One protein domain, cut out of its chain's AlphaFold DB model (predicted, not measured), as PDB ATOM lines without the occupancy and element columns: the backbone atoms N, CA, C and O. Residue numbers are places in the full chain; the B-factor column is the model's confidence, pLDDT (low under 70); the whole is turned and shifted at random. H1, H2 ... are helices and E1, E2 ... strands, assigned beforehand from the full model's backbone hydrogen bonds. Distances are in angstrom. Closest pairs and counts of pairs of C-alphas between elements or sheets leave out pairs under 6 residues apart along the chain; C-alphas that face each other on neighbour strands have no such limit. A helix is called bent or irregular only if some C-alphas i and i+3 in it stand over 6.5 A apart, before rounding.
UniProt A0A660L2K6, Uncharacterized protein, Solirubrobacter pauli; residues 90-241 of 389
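What this domain is: This is residues 90 to 241 of the 389 residues of an uncharacterized protein of Solirubrobacter pauli (UniProt A0A660L2K6). What does the model look like? Three antiparallel sheets are stacked face to face: the small sheet E5 E6 E9 is the middle layer, with the sheet E1 E2 E3 E4 over one of its faces and the sheet E8 E7 E10 E11 over the other. H2 packs on the face of E1 E2 E3 E4 that is turned away from the stack. What is it built of? The 152 printed residues include, in order, H1 H2 E1 E2 E3 E4 H3 E5 E6 E7 E8 E9 E10 E11, three named helices and eleven named strands, a mixed class. It is compact, with a radius of gyration of the C-alphas of 15.0 A and spans of 43 by 40 by 26 A.

How they stand to each other: What forms the first sheet? E1, residues 123 to 126, E2, 132 to 138, E3, 142 to 148, and E4, 155 to 160, form a meander, each strand the antiparallel neighbour of the one before. Within hydrogen-bond range are N 125 and O 133, N 134 and O 146, and N 145 and O 157, each 2.8 A apart. What faces it? E5, residues 168 to 172, E6, 179 to 184, and E9, 210 to 216, are face to face with it, strands at 32 degrees; the closest C-alphas of E4 and E5, Ala 157 and Leu 169, are 6.5 A apart. N 171 and O 180, and N 181 and O 213, are 2.8 A apart. What comes next? E8, residues 201 to 205, E7, 191 to 196, E10, 219 to 225, and E11, 237 to 240, in that order, make a strongly twisted sheet face to face with E5 E6 E9, the strands of the one at 34 degrees to those of the other, and with E1 E2 E3 E4 the three sheets are a stack of sheets, face to face in turn. The closest C-alphas of E8 and E9, Pro 205 and Phe 211, are 6.4 A apart; N 194 and O 202, and N 193 and O 223, are 2.8 A apart, N 222 and O 237 2.9 A. Where are the helices? H2, residues 111 to 115, irregular with C-alphas 111 and 114 7.5 A apart, and H3, 161 to 164, are on opposite faces of E1 E2 E3 E4, at heights over the sheet of 9.0 A and 8.1 A. H1, residues 100 to 109, is close to but not clearly touching H2, the closest C-alphas, Arg 107 and Lys 113, being 7.4 A apart. Every O i to N i+4 pair of H1 is within hydrogen-bond range, H2 has 0 of 1 and 1 of 2 O i to N i+3 pairs, and H3 is too short for an O i to N i+4 pair.

Where its parts are: Where do the named elements begin and end? H1 begins at C-alpha 100, (-116.659, 129.076, 47.655), and E11 ends at C-alpha 240, (-145.896, 112.729, 41.935). Which are long? From first to last C-alpha, E3 measures 19.6 A, E10 19.4 A, E2 19.2 A and H1 14.3 A.

The domain as a whole: How large is it? The two C-alphas farthest apart, Pro 100 and Gly 199, are 44.1 A apart, and the printed part has no cut. Which link is long, and where is confidence low? E10 to E11 is a long link of 11 residues. The mean pLDDT of the printed part is 73.3, and 49 residues are under 70, among them 90 to 97 and 226 to 241.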
ATOM      1  N   VAL A  90    -122.539 108.461  53.563       45.88
ATOM      2  CA  VAL A  90    -121.646 108.883  52.470       45.88
ATOM      3  C   VAL A  90    -121.657 110.407  52.253       45.88
ATOM      4  O   VAL A  90    -120.681 110.962  51.750       45.88
ATOM      5  N   LEU A  91    -122.671 111.136  52.744       50.84
ATOM      6  CA  LEU A  91    -122.618 112.601  52.830       50.84
ATOM      7  C   LEU A  91    -121.574 113.093  53.850       50.84
ATOM      8  O   LEU A  91    -121.443 114.302  54.003       50.84
ATOM      9  N   SER A  92    -120.816 112.219  54.532       43.16
ATOM     10  CA  SER A  92    -119.675 112.620  55.370       43.16
ATOM     11  C   SER A  92    -118.298 112.361  54.745       43.16
ATOM     12  O   SER A  92    -117.371 113.104  55.062       43.16
ATOM     13  N   ASP A  93    -118.148 111.458  53.768       45.09
ATOM     14  CA  ASP A  93    -116.834 111.146  53.174       45.09
ATOM     15  C   ASP A  93    -116.618 111.842  51.825       45.09
ATOM     16  O   ASP A  93    -117.373 111.689  50.872       45.09
ATOM     17  N   ALA A  94    -115.641 112.741  51.818       49.56
ATOM     18  CA  ALA A  94    -115.407 113.758  50.811       49.56
ATOM     19  C   ALA A  94    -114.849 113.210  49.488       49.56
ATOM     20  O   ALA A  94    -113.817 112.540  49.465       49.56
ATOM     21  N   SER A  95    -115.438 113.637  48.374       47.66
ATOM     22  CA  SER A  95    -114.773 113.640  47.062       47.66
ATOM     23  C   SER A  95    -114.927 114.983  46.328       47.66
ATOM     24  O   SER A  95    -114.072 115.333  45.514       47.66
ATOM     25  N   SER A  96    -115.951 115.791  46.641       61.09
ATOM     26  CA  SER A  96    -116.298 116.966  45.827       61.09
ATOM     27  C   SER A  96    -117.069 118.051  46.608       61.09
ATOM     28  O   SER A  96    -118.266 118.277  46.430       61.09
ATOM     29  N   HIS A  97    -116.386 118.798  47.480       67.56
ATOM     30  CA  HIS A  97    -116.993 120.012  48.044       67.56
ATOM     31  C   HIS A  97    -117.224 121.075  46.961       67.56
ATOM     32  O   HIS A  97    -116.426 121.241  46.030       67.56
ATOM     33  N   ALA A  98    -118.326 121.816  47.085       72.19
ATOM     34  CA  ALA A  98    -118.591 122.965  46.229       72.19
ATOM     35  C   ALA A  98    -117.527 124.059  46.429       72.19
ATOM     36  O   ALA A  98    -117.005 124.264  47.524       72.19
ATOM     37  N   THR A  99    -117.193 124.791  45.364       75.06
ATOM     38  CA  THR A  99    -116.250 125.907  45.482       75.06
ATOM     39  C   THR A  99    -116.894 127.068  46.250       75.06
ATOM     40  O   THR A  99    -118.106 127.273  46.143       75.06
ATOM     41  N   PRO A 100    -116.115 127.909  46.957       77.19
ATOM     42  CA  PRO A 100    -116.659 129.076  47.655       77.19
ATOM     43  C   PRO A 100    -117.459 130.025  46.750       77.19
ATOM     44  O   PRO A 100    -118.458 130.599  47.177       77.19
ATOM     45  N   SER A 101    -117.050 130.171  45.484       72.06
ATOM     46  CA  SER A 101    -117.758 130.988  44.491       72.06
ATOM     47  C   SER A 101    -119.135 130.425  44.135       72.06
ATOM     48  O   SER A 101    -120.098 131.181  44.038       72.06
ATOM     49  N   LEU A 102    -119.240 129.104  43.984       76.00
ATOM     50  CA  LEU A 102    -120.502 128.418  43.737       76.00
ATOM     51  C   LEU A 102    -121.424 128.504  44.956       76.00
ATOM     52  O   LEU A 102    -122.597 128.825  44.812       76.00
ATOM     53  N   ILE A 103    -120.882 128.293  46.158       79.31
ATOM     54  CA  ILE A 103    -121.627 128.449  47.413       79.31
ATOM     55  C   ILE A 103    -122.214 129.860  47.520       79.31
ATOM     56  O   ILE A 103    -123.389 130.022  47.850       79.31
ATOM     57  N   ALA A 104    -121.418 130.889  47.219       78.56
ATOM     58  CA  ALA A 104    -121.884 132.271  47.244       78.56
ATOM     59  C   ALA A 104    -123.010 132.522  46.227       78.56
ATOM     60  O   ALA A 104    -123.986 133.192  46.566       78.56
ATOM     61  N   ALA A 105    -122.901 131.960  45.017       75.06
ATOM     62  CA  ALA A 105    -123.933 132.062  43.989       75.06
ATOM     63  C   ALA A 105    -125.235 131.365  44.416       75.06
ATOM     64  O   ALA A 105    -126.291 131.993  44.420       75.06
ATOM     65  N   LEU A 106    -125.156 130.112  44.877       76.00
ATOM     66  CA  LEU A 106    -126.323 129.348  45.333       76.00
ATOM     67  C   LEU A 106    -126.999 129.997  46.541       76.00
ATOM     68  O   LEU A 106    -128.219 130.084  46.589       76.00
ATOM     69  N   ARG A 107    -126.228 130.526  47.496       78.06
ATOM     70  CA  ARG A 107    -126.775 131.246  48.655       78.06
ATOM     71  C   ARG A 107    -127.500 132.539  48.258       78.06
ATOM     72  O   ARG A 107    -128.406 132.975  48.972       78.06
ATOM     73  N   ALA A 108    -127.069 133.186  47.177       74.44
ATOM     74  CA  ALA A 108    -127.687 134.414  46.685       74.44
ATOM     75  C   ALA A 108    -128.982 134.143  45.907       74.44
ATOM     76  O   ALA A 108    -129.921 134.930  46.026       74.44
ATOM     77  N   ASP A 109    -129.017 133.046  45.150       68.38
ATOM     78  CA  ASP A 109    -130.094 132.708  44.215       68.38
ATOM     79  C   ASP A 109    -131.182 131.827  44.852       68.38
ATOM     80  O   ASP A 109    -132.367 131.929  44.542       68.38
ATOM     81  N   ALA A 110    -130.808 130.993  45.822       60.06
ATOM     82  CA  ALA A 110    -131.754 130.110  46.471       60.06
ATOM     83  C   ALA A 110    -132.613 130.867  47.495       60.06
ATOM     84  O   ALA A 110    -132.115 131.462  48.456       60.06
ATOM     85  N   GLY A 111    -133.936 130.725  47.387       62.62
ATOM     86  CA  GLY A 111    -134.908 131.112  48.422       62.62
ATOM     87  C   GLY A 111    -134.732 130.386  49.771       62.62
ATOM     88  O   GLY A 111    -135.573 130.515  50.655       62.62
ATOM     89  N   LEU A 112    -133.633 129.653  49.957       65.12
ATOM     90  CA  LEU A 112    -133.283 128.773  51.074       65.12
ATOM     91  C   LEU A 112    -132.784 129.494  52.336       65.12
ATOM     92  O   LEU A 112    -132.430 128.840  53.314       65.12
ATOM     93  N   LYS A 113    -132.768 130.835  52.365       67.56
ATOM     94  CA  LYS A 113    -132.310 131.608  53.542       67.56
ATOM     95  C   LYS A 113    -133.045 131.245  54.839       67.56
ATOM     96  O   LYS A 113    -132.482 131.405  55.913       67.56
ATOM     97  N   HIS A 114    -134.285 130.772  54.734       67.94
ATOM     98  CA  HIS A 114    -135.121 130.402  55.875       67.94
ATOM     99  C   HIS A 114    -134.820 129.006  56.448       67.94
ATOM    100  O   HIS A 114    -135.230 128.733  57.569       67.94
ATOM    101  N   LEU A 115    -134.104 128.147  55.715       67.00
ATOM    102  CA  LEU A 115    -133.813 126.761  56.119       67.00
ATOM    103  C   LEU A 115    -132.444 126.594  56.796       67.00
ATOM    104  O   LEU A 115    -132.078 125.485  57.173       67.00
ATOM    105  N   ASP A 116    -131.695 127.692  56.948       80.00
ATOM    106  CA  ASP A 116    -130.335 127.737  57.504       80.00
ATOM    107  C   ASP A 116    -129.454 126.565  57.036       80.00
ATOM    108  O   ASP A 116    -128.939 125.770  57.821       80.00
ATOM    109  N   VAL A 117    -129.354 126.441  55.711       82.94
ATOM    110  CA  VAL A 117    -128.555 125.416  55.034       82.94
ATOM    111  C   VAL A 117    -127.087 125.536  55.456       82.94
ATOM    112  O   VAL A 117    -126.503 126.625  55.396       82.94
ATOM    113  N   ALA A 118    -126.473 124.412  55.824       84.25
ATOM    114  CA  ALA A 118    -125.048 124.300  56.125       84.25
ATOM    115  C   ALA A 118    -124.243 124.315  54.815       84.25
ATOM    116  O   ALA A 118    -123.819 123.298  54.274       84.25
ATOM    117  N   TRP A 119    -124.110 125.507  54.236       82.12
ATOM    118  CA  TRP A 119    -123.496 125.720  52.924       82.12
ATOM    119  C   TRP A 119    -122.022 125.302  52.835       82.12
ATOM    120  O   TRP A 119    -121.529 125.028  51.745       82.12
ATOM    121  N   ASP A 120    -121.312 125.303  53.956       78.25
ATOM    122  CA  ASP A 120    -119.946 124.795  54.099       78.25
ATOM    123  C   ASP A 120    -119.867 123.266  53.982       78.25
ATOM    124  O   ASP A 120    -118.835 122.729  53.581       78.25
ATOM    125  N   GLU A 121    -120.984 122.580  54.214       78.31
ATOM    126  CA  GLU A 121    -121.144 121.140  54.024       78.31
ATOM    127  C   GLU A 121    -121.792 120.790  52.672       78.31
ATOM    128  O   GLU A 121    -122.099 119.627  52.419       78.31
ATOM    129  N   LEU A 122    -121.972 121.767  51.770       80.12
ATOM    130  CA  LEU A 122    -122.523 121.539  50.432       80.12
ATOM    131  C   LEU A 122    -121.617 120.606  49.618       80.12
ATOM    132  O   LEU A 122    -120.437 120.894  49.366       80.12
ATOM    133  N   ARG A 123    -122.211 119.517  49.136       78.12
ATOM    134  CA  ARG A 123    -121.552 118.499  48.317       78.12
ATOM    135  C   ARG A 123    -122.075 118.497  46.902       78.12
ATOM    136  O   ARG A 123    -123.241 118.791  46.656       78.12
ATOM    137  N   VAL A 124    -121.194 118.149  45.980       77.31
ATOM    138  CA  VAL A 124    -121.512 117.971  44.570       77.31
ATOM    139  C   VAL A 124    -121.825 116.500  44.342       77.31
ATOM    140  O   VAL A 124    -120.919 115.683  44.406       77.31
ATOM    141  N   ALA A 125    -123.072 116.171  44.034       73.94
ATOM    142  CA  ALA A 125    -123.474 114.795  43.754       73.94
ATOM    143  C   ALA A 125    -123.321 114.412  42.272       73.94
ATOM    144  O   ALA A 125    -123.095 113.256  41.934       73.94
ATOM    145  N   SER A 126    -123.451 115.379  41.355       73.25
ATOM    146  CA  SER A 126    -123.230 115.144  39.924       73.25
ATOM    147  C   SER A 126    -122.933 116.440  39.168       73.25
ATOM    148  O   SER A 126    -123.532 117.477  39.450       73.25
ATOM    149  N   ARG A 127    -122.007 116.369  38.198       66.44
ATOM    150  CA  ARG A 127    -121.629 117.454  37.257       66.44
ATOM    151  C   ARG A 127    -121.532 117.000  35.799       66.44
ATOM    152  O   ARG A 127    -121.017 117.714  34.942       66.44
ATOM    153  N   THR A 128    -121.932 115.768  35.495       54.72
ATOM    154  CA  THR A 128    -121.596 115.131  34.209       54.72
ATOM    155  C   THR A 128    -122.526 115.515  33.053       54.72
ATOM    156  O   THR A 128    -122.353 115.032  31.938       54.72
ATOM    157  N   GLY A 129    -123.484 116.411  33.284       57.88
ATOM    158  CA  GLY A 129    -124.387 116.942  32.271       57.88
ATOM    159  C   GLY A 129    -125.616 117.532  32.944       57.88
ATOM    160  O   GLY A 129    -126.247 116.839  33.732       57.88
ATOM    161  N   SER A 130    -125.921 118.799  32.643       64.19
ATOM    162  CA  SER A 130    -127.030 119.568  33.230       64.19
ATOM    163  C   SER A 130    -128.273 118.699  33.496       64.19
ATOM    164  O   SER A 130    -128.778 118.080  32.548       64.19
ATOM    165  N   PRO A 131    -128.810 118.686  34.729       76.31
ATOM    166  CA  PRO A 131    -128.512 119.603  35.833       76.31
ATOM    167  C   PRO A 131    -127.267 119.217  36.645       76.31
ATOM    168  O   PRO A 131    -126.970 118.036  36.809       76.31
ATOM    169  N   ASP A 132    -126.583 120.218  37.203       81.44
ATOM    170  CA  ASP A 132    -125.632 119.977  38.292       81.44
ATOM    171  C   ASP A 132    -126.417 119.757  39.585       81.44
ATOM    172  O   ASP A 132    -127.355 120.503  39.879       81.44
ATOM    173  N   ILE A 133    -126.045 118.735  40.351       83.56
ATOM    174  CA  ILE A 133    -126.801 118.294  41.524       83.56
ATOM    175  C   ILE A 133    -125.936 118.446  42.759       83.56
ATOM    176  O   ILE A 133    -124.769 118.043  42.779       83.56
ATOM    177  N   TYR A 134    -126.538 119.001  43.802       84.12
ATOM    178  CA  TYR A 134    -125.900 119.252  45.075       84.12
ATOM    179  C   TYR A 134    -126.764 118.761  46.220       84.12
ATOM    180  O   TYR A 134    -127.991 118.753  46.140       84.12
ATOM    181  N   VAL A 135    -126.108 118.390  47.310       84.31
ATOM    182  CA  VAL A 135    -126.773 117.978  48.541       84.31
ATOM    183  C   VAL A 135    -126.157 118.755  49.692       84.31
ATOM    184  O   VAL A 135    -124.933 118.882  49.767       84.31
ATOM    185  N   ALA A 136    -126.992 119.300  50.569       83.31
ATOM    186  CA  ALA A 136    -126.543 119.994  51.768       83.31
ATOM    187  C   ALA A 136    -127.421 119.642  52.970       83.31
ATOM    188  O   ALA A 136    -128.647 119.599  52.834       83.31
ATOM    189  N   PRO A 137    -126.835 119.451  54.160       83.12
ATOM    190  CA  PRO A 137    -127.609 119.421  55.384       83.12
ATOM    191  C   PRO A 137    -128.205 120.804  55.684       83.12
ATOM    192  O   PRO A 137    -127.665 121.851  55.316       83.12
ATOM    193  N   ALA A 138    -129.345 120.803  56.362       81.69
ATOM    194  CA  ALA A 138    -130.046 121.986  56.840       81.69
ATOM    195  C   ALA A 138    -130.425 121.810  58.317       81.69
ATOM    196  O   ALA A 138    -130.325 120.711  58.877       81.69
ATOM    197  N   ARG A 139    -130.833 122.904  58.974       77.00
ATOM    198  CA  ARG A 139    -131.206 122.859  60.395       77.00
ATOM    199  C   ARG A 139    -132.332 121.865  60.682       77.00
ATOM    200  O   ARG A 139    -133.078 121.441  59.802       77.00
ATOM    201  N   ASP A 140    -132.427 121.489  61.954       77.44
ATOM    202  CA  ASP A 140    -133.478 120.613  62.483       77.44
ATOM    203  C   ASP A 140    -133.514 119.226  61.821       77.44
ATOM    204  O   ASP A 140    -134.572 118.622  61.668       77.44
ATOM    205  N   GLY A 141    -132.343 118.718  61.419       73.25
ATOM    206  CA  GLY A 141    -132.205 117.379  60.850       73.25
ATOM    207  C   GLY A 141    -132.831 117.246  59.465       73.25
ATOM    208  O   GLY A 141    -133.422 116.207  59.174       73.25
ATOM    209  N   HIS A 142    -132.723 118.281  58.630       81.75
ATOM    210  CA  HIS A 142    -133.147 118.241  57.231       81.75
ATOM    211  C   HIS A 142    -131.960 118.007  56.292       81.75
ATOM    212  O   HIS A 142    -130.826 118.386  56.584       81.75
ATOM    213  N   ILE A 143    -132.233 117.413  55.134       82.19
ATOM    214  CA  ILE A 143    -131.319 117.349  53.995       82.19
ATOM    215  C   ILE A 143    -132.005 118.051  52.831       82.19
ATOM    216  O   ILE A 143    -133.174 117.801  52.550       82.19
ATOM    217  N   CYS A 144    -131.269 118.936  52.172       83.75
ATOM    218  CA  CYS A 144    -131.686 119.625  50.966       83.75
ATOM    219  C   CYS A 144    -130.994 119.012  49.751       83.75
ATOM    220  O   CYS A 144    -129.764 118.973  49.679       83.75
ATOM    221  N   LEU A 145    -131.794 118.599  48.777       86.00
ATOM    222  CA  LEU A 145    -131.368 118.312  47.417       86.00
ATOM    223  C   LEU A 145    -131.536 119.593  46.594       86.00
ATOM    224  O   LEU A 145    -132.607 120.199  46.589       86.00
ATOM    225  N   LEU A 146    -130.482 120.012  45.903       84.31
ATOM    226  CA  LEU A 146    -130.483 121.175  45.024       84.31
ATOM    227  C   LEU A 146    -130.068 120.743  43.625       84.31
ATOM    228  O   LEU A 146    -129.138 119.957  43.456       84.31
ATOM    229  N   ALA A 147    -130.710 121.307  42.615       84.06
ATOM    230  CA  ALA A 147    -130.368 121.064  41.230       84.06
ATOM    231  C   ALA A 147    -130.336 122.377  40.456       84.06
ATOM    232  O   ALA A 147    -131.268 123.181  40.517       84.06
ATOM    233  N   THR A 148    -129.256 122.595  39.713       79.94
ATOM    234  CA  THR A 148    -129.072 123.812  38.924       79.94
ATOM    235  C   THR A 148    -128.969 123.498  37.452       79.94
ATOM    236  O   THR A 148    -128.226 122.608  37.036       79.94
ATOM    237  N   VAL A 149    -129.676 124.289  36.659       77.62
ATOM    238  CA  VAL A 149    -129.626 124.251  35.204       77.62
ATOM    239  C   VAL A 149    -129.078 125.586  34.724       77.62
ATOM    240  O   VAL A 149    -129.507 126.641  35.181       77.62
ATOM    241  N   THR A 150    -128.109 125.557  33.813       72.19
ATOM    242  CA  THR A 150    -127.467 126.779  33.317       72.19
ATOM    243  C   THR A 150    -128.490 127.753  32.736       72.19
ATOM    244  O   THR A 150    -129.169 127.434  31.763       72.19
ATOM    245  N   GLY A 151    -128.535 128.970  33.283       66.25
ATOM    246  CA  GLY A 151    -129.437 130.033  32.827       66.25
ATOM    247  C   GLY A 151    -130.846 129.979  33.423       66.25
ATOM    248  O   GLY A 151    -131.639 130.865  33.121       66.25
ATOM    249  N   GLU A 152    -131.131 129.000  34.280       73.50
ATOM    250  CA  GLU A 152    -132.369 128.892  35.053       73.50
ATOM    251  C   GLU A 152    -132.073 129.082  36.546       73.50
ATOM    252  O   GLU A 152    -130.941 128.892  36.999       73.50
ATOM    253  N   SER A 153    -133.098 129.441  37.319       72.06
ATOM    254  CA  SER A 153    -132.985 129.480  38.779       72.06
ATOM    255  C   SER A 153    -132.800 128.066  39.353       72.06
ATOM    256  O   SER A 153    -133.334 127.101  38.800       72.06
ATOM    257  N   PRO A 154    -132.058 127.915  40.463       75.31
ATOM    258  CA  PRO A 154    -131.876 126.633  41.123       75.31
ATOM    259  C   PRO A 154    -133.201 126.124  41.689       75.31
ATOM    260  O   PRO A 154    -133.930 126.854  42.361       75.31
ATOM    261  N   GLU A 155    -133.465 124.842  41.473       82.56
ATOM    262  CA  GLU A 155    -134.587 124.124  42.070       82.56
ATOM    263  C   GLU A 155    -134.093 123.349  43.290       82.56
ATOM    264  O   GLU A 155    -132.959 122.861  43.322       82.56
ATOM    265  N   PHE A 156    -134.926 123.250  44.322       81.44
ATOM    266  CA  PHE A 156    -134.541 122.605  45.572       81.44
ATOM    267  C   PHE A 156    -135.721 121.917  46.246       81.44
ATOM    268  O   PHE A 156    -136.869 122.346  46.128       81.44
ATOM    269  N   ALA A 157    -135.421 120.864  46.994       81.12
ATOM    270  CA  ALA A 157    -136.366 120.199  47.873       81.12
ATOM    271  C   ALA A 157    -135.637 119.795  49.157       81.12
ATOM    272  O   ALA A 157    -134.463 119.425  49.111       81.12
ATOM    273  N   CYS A 158    -136.296 119.975  50.299       79.69
ATOM    274  CA  CYS A 158    -135.705 119.717  51.602       79.69
ATOM    275  C   CYS A 158    -136.688 118.942  52.475       79.69
ATOM    276  O   CYS A 158    -137.832 119.372  52.670       79.69
ATOM    277  N   LYS A 159    -136.210 117.852  53.071       78.44
ATOM    278  CA  LYS A 159    -136.979 116.991  53.974       78.44
ATOM    279  C   LYS A 159    -136.175 116.608  55.194       78.44
ATOM    280  O   LYS A 159    -134.948 116.654  55.180       78.44
ATOM    281  N   GLY A 160    -136.882 116.210  56.249       74.81
ATOM    282  CA  GLY A 160    -136.245 115.568  57.392       74.81
ATOM    283  C   GLY A 160    -135.452 114.345  56.926       74.81
ATOM    284  O   GLY A 160    -135.889 113.644  56.016       74.81
ATOM    285  N   VAL A 161    -134.306 114.069  57.550       71.31
ATOM    286  CA  VAL A 161    -133.396 112.961  57.185       71.31
ATOM    287  C   VAL A 161    -134.149 111.631  57.040       71.31
ATOM    288  O   VAL A 161    -133.888 110.873  56.115       71.31
ATOM    289  N   ALA A 162    -135.143 111.385  57.899       66.81
ATOM    290  CA  ALA A 162    -136.011 110.208  57.851       66.81
ATOM    291  C   ALA A 162    -136.764 110.029  56.523       66.81
ATOM    292  O   ALA A 162    -136.970 108.910  56.062       66.81
ATOM    293  N   GLU A 163    -137.189 111.141  55.927       66.56
ATOM    294  CA  GLU A 163    -138.027 111.198  54.729       66.56
ATOM    295  C   GLU A 163    -137.216 111.514  53.467       66.56
ATOM    296  O   GLU A 163    -137.732 111.374  52.362       66.56
ATOM    297  N   ALA A 164    -135.950 111.914  53.610       67.25
ATOM    298  CA  ALA A 164    -135.115 112.378  52.506       67.25
ATOM    299  C   ALA A 164    -134.914 111.308  51.417       67.25
ATOM    300  O   ALA A 164    -134.860 111.633  50.239       67.25
ATOM    301  N   ALA A 165    -134.887 110.021  51.781       63.03
ATOM    302  CA  ALA A 165    -134.788 108.926  50.809       63.03
ATOM    303  C   ALA A 165    -136.056 108.784  49.952       63.03
ATOM    304  O   ALA A 165    -136.004 108.269  48.844       63.03
ATOM    305  N   ALA A 166    -137.204 109.233  50.460       62.62
ATOM    306  CA  ALA A 166    -138.452 109.270  49.708       62.62
ATOM    307  C   ALA A 166    -138.588 110.544  48.860       62.62
ATOM    308  O   ALA A 166    -139.571 110.706  48.134       62.62
ATOM    309  N   GLU A 167    -137.623 111.459  48.950       66.31
ATOM    310  CA  GLU A 167    -137.659 112.718  48.234       66.31
ATOM    311  C   GLU A 167    -136.998 112.597  46.864       66.31
ATOM    312  O   GLU A 167    -135.868 112.127  46.702       66.31
ATOM    313  N   ALA A 168    -137.725 113.076  45.861       70.50
ATOM    314  CA  ALA A 168    -137.194 113.280  44.534       70.50
ATOM    315  C   ALA A 168    -137.707 114.608  43.965       70.50
ATOM    316  O   ALA A 168    -138.891 114.938  44.054       70.50
ATOM    317  N   LEU A 169    -136.789 115.362  43.377       72.94
ATOM    318  CA  LEU A 169    -137.032 116.527  42.551       72.94
ATOM    319  C   LEU A 169    -137.381 116.094  41.134       72.94
ATOM    320  O   LEU A 169    -136.630 115.364  40.489       72.94
ATOM    321  N   THR A 170    -138.480 116.626  40.616       75.62
ATOM    322  CA  THR A 170    -138.810 116.503  39.199       75.62
ATOM    323  C   THR A 170    -138.560 117.834  38.510       75.62
ATOM    324  O   THR A 170    -139.213 118.827  38.816       75.62
ATOM    325  N   LEU A 171    -137.634 117.849  37.555       72.50
ATOM    326  CA  LEU A 171    -137.239 119.040  36.811       72.50
ATOM    327  C   LEU A 171    -137.657 118.942  35.352       72.50
ATOM    328  O   LEU A 171    -137.431 117.923  34.698       72.50
ATOM    329  N   ARG A 172    -138.173 120.038  34.797       68.69
ATOM    330  CA  ARG A 172    -138.268 120.202  33.343       68.69
ATOM    331  C   ARG A 172    -137.029 120.936  32.853       68.69
ATOM    332  O   ARG A 172    -136.844 122.109  33.150       68.69
ATOM    333  N   LEU A 173    -136.173 120.227  32.122       71.12
ATOM    334  CA  LEU A 173    -134.967 120.825  31.558       71.12
ATOM    335  C   LEU A 173    -135.333 121.649  30.310       71.12
ATOM    336  O   LEU A 173    -136.093 121.155  29.471       71.12
ATOM    337  N   PRO A 174    -134.789 122.867  30.136       63.88
ATOM    338  CA  PRO A 174    -135.010 123.678  28.946       63.88
ATOM    339  C   PRO A 174    -134.678 122.905  27.669       63.88
ATOM    340  O   PRO A 174    -133.654 122.226  27.577       63.88
ATOM    341  N   GLY A 175    -135.560 123.000  26.673       63.28
ATOM    342  CA  GLY A 175    -135.395 122.302  25.396       63.28
ATOM    343  C   GLY A 175    -135.656 120.793  25.447       63.28
ATOM    344  O   GLY A 175    -135.369 120.112  24.465       63.28
ATOM    345  N   ARG A 176    -136.198 120.262  26.553       64.06
ATOM    346  CA  ARG A 176    -136.693 118.883  26.633       64.06
ATOM    347  C   ARG A 176    -138.197 118.860  26.875       64.06
ATOM    348  O   ARG A 176    -138.695 119.509  27.788       64.06
ATOM    349  N   ASP A 177    -138.889 118.014  26.117       65.25
ATOM    350  CA  ASP A 177    -140.326 117.757  26.295       65.25
ATOM    351  C   ASP A 177    -140.620 116.811  27.472       65.25
ATOM    352  O   ASP A 177    -141.773 116.502  27.763       65.25
ATOM    353  N   ALA A 178    -139.577 116.338  28.157       68.88
ATOM    354  CA  ALA A 178    -139.679 115.348  29.212       68.88
ATOM    355  C   ALA A 178    -139.031 115.813  30.515       68.88
ATOM    356  O   ALA A 178    -138.035 116.545  30.532       68.88
ATOM    357  N   SER A 179    -139.600 115.328  31.613       82.00
ATOM    358  CA  SER A 179    -139.111 115.600  32.954       82.00
ATOM    359  C   SER A 179    -137.889 114.738  33.277       82.00
ATOM    360  O   SER A 179    -137.713 113.637  32.753       82.00
ATOM    361  N   THR A 180    -137.042 115.256  34.156       84.00
ATOM    362  CA  THR A 180    -135.898 114.569  34.752       84.00
ATOM    363  C   THR A 180    -136.173 114.400  36.235       84.00
ATOM    364  O   THR A 180    -136.475 115.378  36.912       84.00
ATOM    365  N   LEU A 181    -136.101 113.166  36.721       85.75
ATOM    366  CA  LEU A 181    -136.235 112.842  38.133       85.75
ATOM    367  C   LEU A 181    -134.853 112.770  38.762       85.75
ATOM    368  O   LEU A 181    -133.966 112.100  38.232       85.75
ATOM    369  N   ILE A 182    -134.691 113.431  39.896       86.00
ATOM    370  CA  ILE A 182    -133.470 113.426  40.689       86.00
ATOM    371  C   ILE A 182    -133.882 113.106  42.106       86.00
ATOM    372  O   ILE A 182    -134.752 113.779  42.639       86.00
ATOM    373  N   GLY A 183    -133.276 112.114  42.736       86.25
ATOM    374  CA  GLY A 183    -133.602 111.802  44.121       86.25
ATOM    375  C   GLY A 183    -132.393 111.356  44.911       86.25
ATOM    376  O   GLY A 183    -131.324 111.081  44.354       86.25
ATOM    377  N   LEU A 184    -132.593 111.302  46.222       82.88
ATOM    378  CA  LEU A 184    -131.633 110.738  47.155       82.88
ATOM    379  C   LEU A 184    -131.917 109.247  47.331       82.88
ATOM    380  O   LEU A 184    -133.067 108.821  47.389       82.88
ATOM    381  N   ALA A 185    -130.859 108.457  47.431       80.62
ATOM    382  CA  ALA A 185    -130.918 107.041  47.742       80.62
ATOM    383  C   ALA A 185    -130.261 106.785  49.111       80.62
ATOM    384  O   ALA A 185    -129.228 107.391  49.420       80.62
ATOM    385  N   PRO A 186    -130.822 105.883  49.936       76.75
ATOM    386  CA  PRO A 186    -130.163 105.426  51.156       76.75
ATOM    387  C   PRO A 186    -128.779 104.824  50.886       76.75
ATOM    388  O   PRO A 186    -128.501 104.330  49.788       76.75
ATOM    389  N   ASP A 187    -127.929 104.793  51.913       75.06
ATOM    390  CA  ASP A 187    -126.636 104.110  51.832       75.06
ATOM    391  C   ASP A 187    -126.775 102.634  51.427       75.06
ATOM    392  O   ASP A 187    -127.660 101.908  51.885       75.06
ATOM    393  N   GLY A 188    -125.834 102.162  50.606       74.75
ATOM    394  CA  GLY A 188    -125.743 100.754  50.215       74.75
ATOM    395  C   GLY A 188    -126.734 100.319  49.133       74.75
ATOM    396  O   GLY A 188    -126.780  99.126  48.822       74.75
ATOM    397  N   VAL A 189    -127.496 101.257  48.560       81.38
ATOM    398  CA  VAL A 189    -128.306 101.052  47.353       81.38
ATOM    399  C   VAL A 189    -127.421 101.204  46.115       81.38
ATOM    400  O   VAL A 189    -126.736 102.211  45.959       81.38
ATOM    401  N   ALA A 190    -127.446 100.212  45.223       81.44
ATOM    402  CA  ALA A 190    -126.652 100.223  43.990       81.44
ATOM    403  C   ALA A 190    -127.430 100.771  42.781       81.44
ATOM    404  O   ALA A 190    -126.837 101.280  41.827       81.44
ATOM    405  N   GLY A 191    -128.760 100.672  42.805       84.94
ATOM    406  CA  GLY A 191    -129.609 101.138  41.716       84.94
ATOM    407  C   GLY A 191    -131.024 101.476  42.159       84.94
ATOM    408  O   GLY A 191    -131.464 101.134  43.254       84.94
ATOM    409  N   VAL A 192    -131.747 102.147  41.272       85.69
ATOM    410  CA  VAL A 192    -133.134 102.551  41.474       85.69
ATOM    411  C   VAL A 192    -133.957 102.087  40.285       85.69
ATOM    412  O   VAL A 192    -133.725 102.506  39.153       85.69
ATOM    413  N   ALA A 193    -134.926 101.218  40.543       86.81
ATOM    414  CA  ALA A 193    -135.951 100.855  39.585       86.81
ATOM    415  C   ALA A 193    -137.074 101.899  39.609       86.81
ATOM    416  O   ALA A 193    -137.719 102.120  40.633       86.81
ATOM    417  N   ILE A 194    -137.327 102.509  38.458       87.31
ATOM    418  CA  ILE A 194    -138.380 103.496  38.246       87.31
ATOM    419  C   ILE A 194    -139.393 102.873  37.297       87.31
ATOM    420  O   ILE A 194    -139.039 102.457  36.192       87.31
ATOM    421  N   SER A 195    -140.642 102.798  37.739       87.31
ATOM    422  CA  SER A 195    -141.750 102.245  36.963       87.31
ATOM    423  C   SER A 195    -142.822 103.300  36.746       87.31
ATOM    424  O   SER A 195    -143.270 103.907  37.716       87.31
ATOM    425  N   ALA A 196    -143.238 103.508  35.500       85.94
ATOM    426  CA  ALA A 196    -144.385 104.352  35.179       85.94
ATOM    427  C   ALA A 196    -145.676 103.520  35.103       85.94
ATOM    428  O   ALA A 196    -145.644 102.290  35.014       85.94
ATOM    429  N   ASP A 197    -146.820 104.201  35.126       80.44
ATOM    430  CA  ASP A 197    -148.141 103.555  35.112       80.44
ATOM    431  C   ASP A 197    -148.453 102.824  33.795       80.44
ATOM    432  O   ASP A 197    -149.286 101.919  33.769       80.44
ATOM    433  N   ASP A 198    -147.756 103.167  32.708       80.94
ATOM    434  CA  ASP A 198    -147.837 102.470  31.418       80.94
ATOM    435  C   ASP A 198    -147.105 101.112  31.409       80.94
ATOM    436  O   ASP A 198    -147.076 100.419  30.391       80.94
ATOM    437  N   GLY A 199    -146.519 100.721  32.545       81.12
ATOM    438  CA  GLY A 199    -145.763  99.485  32.717       81.12
ATOM    439  C   GLY A 199    -144.301  99.585  32.282       81.12
ATOM    440  O   GLY A 199    -143.557  98.615  32.454       81.12
ATOM    441  N   SER A 200    -143.855 100.731  31.755       83.56
ATOM    442  CA  SER A 200    -142.439 100.947  31.465       83.56
ATOM    443  C   SER A 200    -141.617 100.922  32.755       83.56
ATOM    444  O   SER A 200    -142.042 101.393  33.814       83.56
ATOM    445  N   ARG A 201    -140.422 100.327  32.675       86.69
ATOM    446  CA  ARG A 201    -139.482 100.231  33.795       86.69
ATOM    447  C   ARG A 201    -138.071 100.530  33.319       86.69
ATOM    448  O   ARG A 201    -137.606  99.940  32.347       86.69
ATOM    449  N   VAL A 202    -137.379 101.387  34.059       88.44
ATOM    450  CA  VAL A 202    -135.952 101.663  33.888       88.44
ATOM    451  C   VAL A 202    -135.235 101.433  35.210       88.44
ATOM    452  O   VAL A 202    -135.796 101.689  36.272       88.44
ATOM    453  N   VAL A 203    -134.006 100.927  35.157       86.94
ATOM    454  CA  VAL A 203    -133.129 100.847  36.327       86.94
ATOM    455  C   VAL A 203    -131.978 101.811  36.100       86.94
ATOM    456  O   VAL A 203    -131.270 101.696  35.100       86.94
ATOM    457  N   VAL A 204    -131.817 102.770  37.006       88.25
ATOM    458  CA  VAL A 204    -130.734 103.757  36.968       88.25
ATOM    459  C   VAL A 204    -129.726 103.474  38.082       88.25
ATOM    460  O   VAL A 204    -130.129 103.043  39.163       88.25
ATOM    461  N   PRO A 205    -128.421 103.672  37.845       86.06
ATOM    462  CA  PRO A 205    -127.420 103.506  38.891       86.06
ATOM    463  C   PRO A 205    -127.555 104.603  39.953       86.06
ATOM    464  O   PRO A 205    -127.885 105.747  39.633       86.06
ATOM    465  N   VAL A 206    -127.260 104.250  41.204       82.31
ATOM    466  CA  VAL A 206    -127.035 105.226  42.277       82.31
ATOM    467  C   VAL A 206    -125.558 105.597  42.288       82.31
ATOM    468  O   VAL A 206    -124.693 104.723  42.319       82.31
ATOM    469  N   LEU A 207    -125.272 106.896  42.277       76.25
ATOM    470  CA  LEU A 207    -123.928 107.454  42.379       76.25
ATOM    471  C   LEU A 207    -123.911 108.464  43.521       76.25
ATOM    472  O   LEU A 207    -124.731 109.380  43.544       76.25
ATOM    473  N   GLU A 208    -123.002 108.271  44.480       75.44
ATOM    474  CA  GLU A 208    -122.860 109.154  45.651       75.44
ATOM    475  C   GLU A 208    -124.213 109.426  46.344       75.44
ATOM    476  O   GLU A 208    -124.560 110.563  46.650       75.44
ATOM    477  N   ASN A 209    -125.012 108.364  46.535       78.88
ATOM    478  CA  ASN A 209    -126.350 108.412  47.142       78.88
ATOM    479  C   ASN A 209    -127.373 109.269  46.384       78.88
ATOM    480  O   ASN A 209    -128.401 109.654  46.941       78.88
ATOM    481  N   THR A 210    -127.133 109.538  45.106       80.44
ATOM    482  CA  THR A 210    -128.083 110.221  44.231       80.44
ATOM    483  C   THR A 210    -128.367 109.395  42.992       80.44
ATOM    484  O   THR A 210    -127.555 108.576  42.557       80.44
ATOM    485  N   PHE A 211    -129.541 109.596  42.411       84.75
ATOM    486  CA  PHE A 211    -129.886 109.018  41.120       84.75
ATOM    487  C   PHE A 211    -130.496 110.082  40.219       84.75
ATOM    488  O   PHE A 211    -131.155 111.011  40.685       84.75
ATOM    489  N   VAL A 212    -130.286 109.918  38.913       86.38
ATOM    490  CA  VAL A 212    -130.841 110.792  37.878       86.38
ATOM    491  C   VAL A 212    -131.478 109.923  36.812       86.38
ATOM    492  O   VAL A 212    -130.824 109.053  36.238       86.38
ATOM    493  N   ALA A 213    -132.750 110.173  36.522       85.94
ATOM    494  CA  ALA A 213    -133.488 109.476  35.483       85.94
ATOM    495  C   ALA A 213    -134.124 110.473  34.518       85.94
ATOM    496  O   ALA A 213    -134.838 111.390  34.919       85.94
ATOM    497  N   SER A 214    -133.854 110.296  33.228       83.06
ATOM    498  CA  SER A 214    -134.364 111.152  32.163       83.06
ATOM    499  C   SER A 214    -134.440 110.350  30.861       83.06
ATOM    500  O   SER A 214    -133.456 109.684  30.526       83.06
ATOM    501  N   PRO A 215    -135.543 110.427  30.099       81.25
ATOM    502  CA  PRO A 215    -136.828 111.037  30.455       81.25
ATOM    503  C   PRO A 215    -137.616 110.189  31.475       81.25
ATOM    504  O   PRO A 215    -137.463 108.970  31.510       81.25
ATOM    505  N   VAL A 216    -138.487 110.816  32.270       78.19
ATOM    506  CA  VAL A 216    -139.469 110.115  33.124       78.19
ATOM    507  C   VAL A 216    -140.901 110.582  32.851       78.19
ATOM    508  O   VAL A 216    -141.131 111.738  32.485       78.19
ATOM    509  N   ALA A 217    -141.863 109.677  33.053       78.00
ATOM    510  CA  ALA A 217    -143.289 109.995  33.044       78.00
ATOM    511  C   ALA A 217    -143.672 110.920  34.219       78.00
ATOM    512  O   ALA A 217    -142.925 111.065  35.186       78.00
ATOM    513  N   GLU A 218    -144.854 111.541  34.153       69.75
ATOM    514  CA  GLU A 218    -145.329 112.458  35.206       69.75
ATOM    515  C   GLU A 218    -145.622 111.756  36.542       69.75
ATOM    516  O   GLU A 218    -145.527 112.379  37.603       69.75
ATOM    517  N   GLN A 219    -145.963 110.467  36.498       74.38
ATOM    518  CA  GLN A 219    -146.196 109.634  37.673       74.38
ATOM    519  C   GLN A 219    -145.331 108.388  37.582       74.38
ATOM    520  O   GLN A 219    -145.378 107.652  36.593       74.38
ATOM    521  N   VAL A 220    -144.522 108.175  38.618       80.94
ATOM    522  CA  VAL A 220    -143.634 107.021  38.706       80.94
ATOM    523  C   VAL A 220    -143.597 106.463  40.122       80.94
ATOM    524  O   VAL A 220    -143.762 107.170  41.119       80.94
ATOM    525  N   THR A 221    -143.353 105.162  40.206       83.62
ATOM    526  CA  THR A 221    -143.030 104.459  41.444       83.62
ATOM    527  C   THR A 221    -141.536 104.170  41.475       83.62
ATOM    528  O   THR A 221    -140.976 103.677  40.494       83.62
ATOM    529  N   VAL A 222    -140.911 104.457  42.612       82.69
ATOM    530  CA  VAL A 222    -139.478 104.283  42.851       82.69
ATOM    531  C   VAL A 222    -139.256 103.083  43.770       82.69
ATOM    532  O   VAL A 222    -139.928 102.936  44.796       82.69
ATOM    533  N   ARG A 223    -138.325 102.205  43.387       83.69
ATOM    534  CA  ARG A 223    -137.910 101.013  44.138       83.69
ATOM    535  C   ARG A 223    -136.392 100.908  44.189       83.69
ATOM    536  O   ARG A 223    -135.720 101.116  43.185       83.69
ATOM    537  N   TRP A 224    -135.867 100.539  45.347       83.94
ATOM    538  CA  TRP A 224    -134.431 100.389  45.568       83.94
ATOM    539  C   TRP A 224    -133.952  99.010  45.115       83.94
ATOM    540  O   TRP A 224    -134.591  98.001  45.405       83.94
ATOM    541  N   GLU A 225    -132.821  98.967  44.417       80.38
ATOM    542  CA  GLU A 225    -132.200  97.750  43.893       80.38
ATOM    543  C   GLU A 225    -130.788  97.577  44.473       80.38
ATOM    544  O   GLU A 225    -130.049  98.545  44.687       80.38
ATOM    545  N   GLY A 226    -130.391  96.322  44.702       68.62
ATOM    546  CA  GLY A 226    -129.043  95.989  45.175       68.62
ATOM    547  C   GLY A 226    -128.742  96.448  46.605       68.62
ATOM    548  O   GLY A 226    -127.605  96.807  46.892       68.62
ATOM    549  N   VAL A 227    -129.746  96.453  47.489       66.75
ATOM    550  CA  VAL A 227    -129.596  96.851  48.896       66.75
ATOM    551  C   VAL A 227    -128.698  95.848  49.625       66.75
ATOM    552  O   VAL A 227    -129.058  94.686  49.806       66.75
ATOM    553  N   THR A 228    -127.511  96.290  50.040       54.16
ATOM    554  CA  THR A 228    -126.501  95.423  50.683       54.16
ATOM    555  C   THR A 228    -126.667  95.274  52.203       54.16
ATOM    556  O   THR A 228    -126.012  94.423  52.802       54.16
ATOM    557  N   ARG A 229    -127.572  96.036  52.841       50.78
ATOM    558  CA  ARG A 229    -127.962  95.874  54.257       50.78
ATOM    559  C   ARG A 229    -129.421  95.425  54.369       50.78
ATOM    560  O   ARG A 229    -130.327  96.153  53.984       50.78
ATOM    561  N   SER A 230    -129.634  94.222  54.899       40.66
ATOM    562  CA  SER A 230    -130.885  93.457  54.792       40.66
ATOM    563  C   SER A 230    -132.064  93.922  55.649       40.66
ATOM    564  O   SER A 230    -133.147  93.370  55.491       40.66
ATOM    565  N   ASP A 231    -131.913  94.918  56.523       42.81
ATOM    566  CA  ASP A 231    -132.911  95.123  57.588       42.81
ATOM    567  C   ASP A 231    -133.769  96.389  57.407       42.81
ATOM    568  O   ASP A 231    -134.724  96.599  58.152       42.81
ATOM    569  N   THR A 232    -133.483  97.213  56.391       47.16
ATOM    570  CA  THR A 232    -134.209  98.464  56.103       47.16
ATOM    571  C   THR A 232    -134.291  98.741  54.615       47.16
ATOM    572  O   THR A 232    -133.620  99.631  54.097       47.16
ATOM    573  N   THR A 233    -135.113  97.978  53.900       49.34
ATOM    574  CA  THR A 233    -135.538  98.429  52.570       49.34
ATOM    575  C   THR A 233    -136.684  99.416  52.787       49.34
ATOM    576  O   THR A 233    -137.710  98.990  53.319       49.34
ATOM    577  N   PRO A 234    -136.540 100.713  52.452       55.78
ATOM    578  CA  PRO A 234    -137.666 101.633  52.529       55.78
ATOM    579  C   PRO A 234    -138.792 101.141  51.620       55.78
ATOM    580  O   PRO A 234    -138.525 100.615  50.533       55.78
ATOM    581  N   ASP A 235    -140.035 101.336  52.056       52.12
ATOM    582  CA  ASP A 235    -141.203 101.029  51.237       52.12
ATOM    583  C   ASP A 235    -141.126 101.746  49.878       52.12
ATOM    584  O   ASP A 235    -140.570 102.847  49.781       52.12
ATOM    585  N   PRO A 236    -141.671 101.143  48.805       54.56
ATOM    586  CA  PRO A 236    -141.712 101.776  47.495       54.56
ATOM    587  C   PRO A 236    -142.422 103.127  47.576       54.56
ATOM    588  O   PRO A 236    -143.548 103.230  48.067       54.56
ATOM    589  N   VAL A 237    -141.779 104.157  47.035       61.03
ATOM    590  CA  VAL A 237    -142.275 105.530  47.113       61.03
ATOM    591  C   VAL A 237    -142.954 105.892  45.801       61.03
ATOM    592  O   VAL A 237    -142.372 105.753  44.721       61.03
ATOM    593  N   ARG A 238    -144.199 106.368  45.880       53.62
ATOM    594  CA  ARG A 238    -144.857 107.018  44.743       53.62
ATOM    595  C   ARG A 238    -144.423 108.471  44.688       53.62
ATOM    596  O   ARG A 238    -144.697 109.228  45.618       53.62
ATOM    597  N   VAL A 239    -143.795 108.851  43.584       57.50
ATOM    598  CA  VAL A 239    -143.406 110.235  43.339       57.50
ATOM    599  C   VAL A 239    -144.395 110.844  42.357       57.50
ATOM    600  O   VAL A 239    -144.568 110.367  41.235       57.50
ATOM    601  N   PHE A 240    -145.045 111.919  42.793       50.28
ATOM    602  CA  PHE A 240    -145.896 112.729  41.935       50.28
ATOM    603  C   PHE A 240    -145.097 113.929  41.456       50.28
ATOM    604  O   PHE A 240    -144.608 114.713  42.274       50.28
ATOM    605  N   SER A 241    -145.006 114.106  40.141       46.78
ATOM    606  CA  SER A 241    -144.477 115.333  39.561       46.78
ATOM    607  C   SER A 241    -145.392 116.508  39.918       46.78
ATOM    608  O   SER A 241    -146.360 116.807  39.219       46.78
TER     609      SER A 241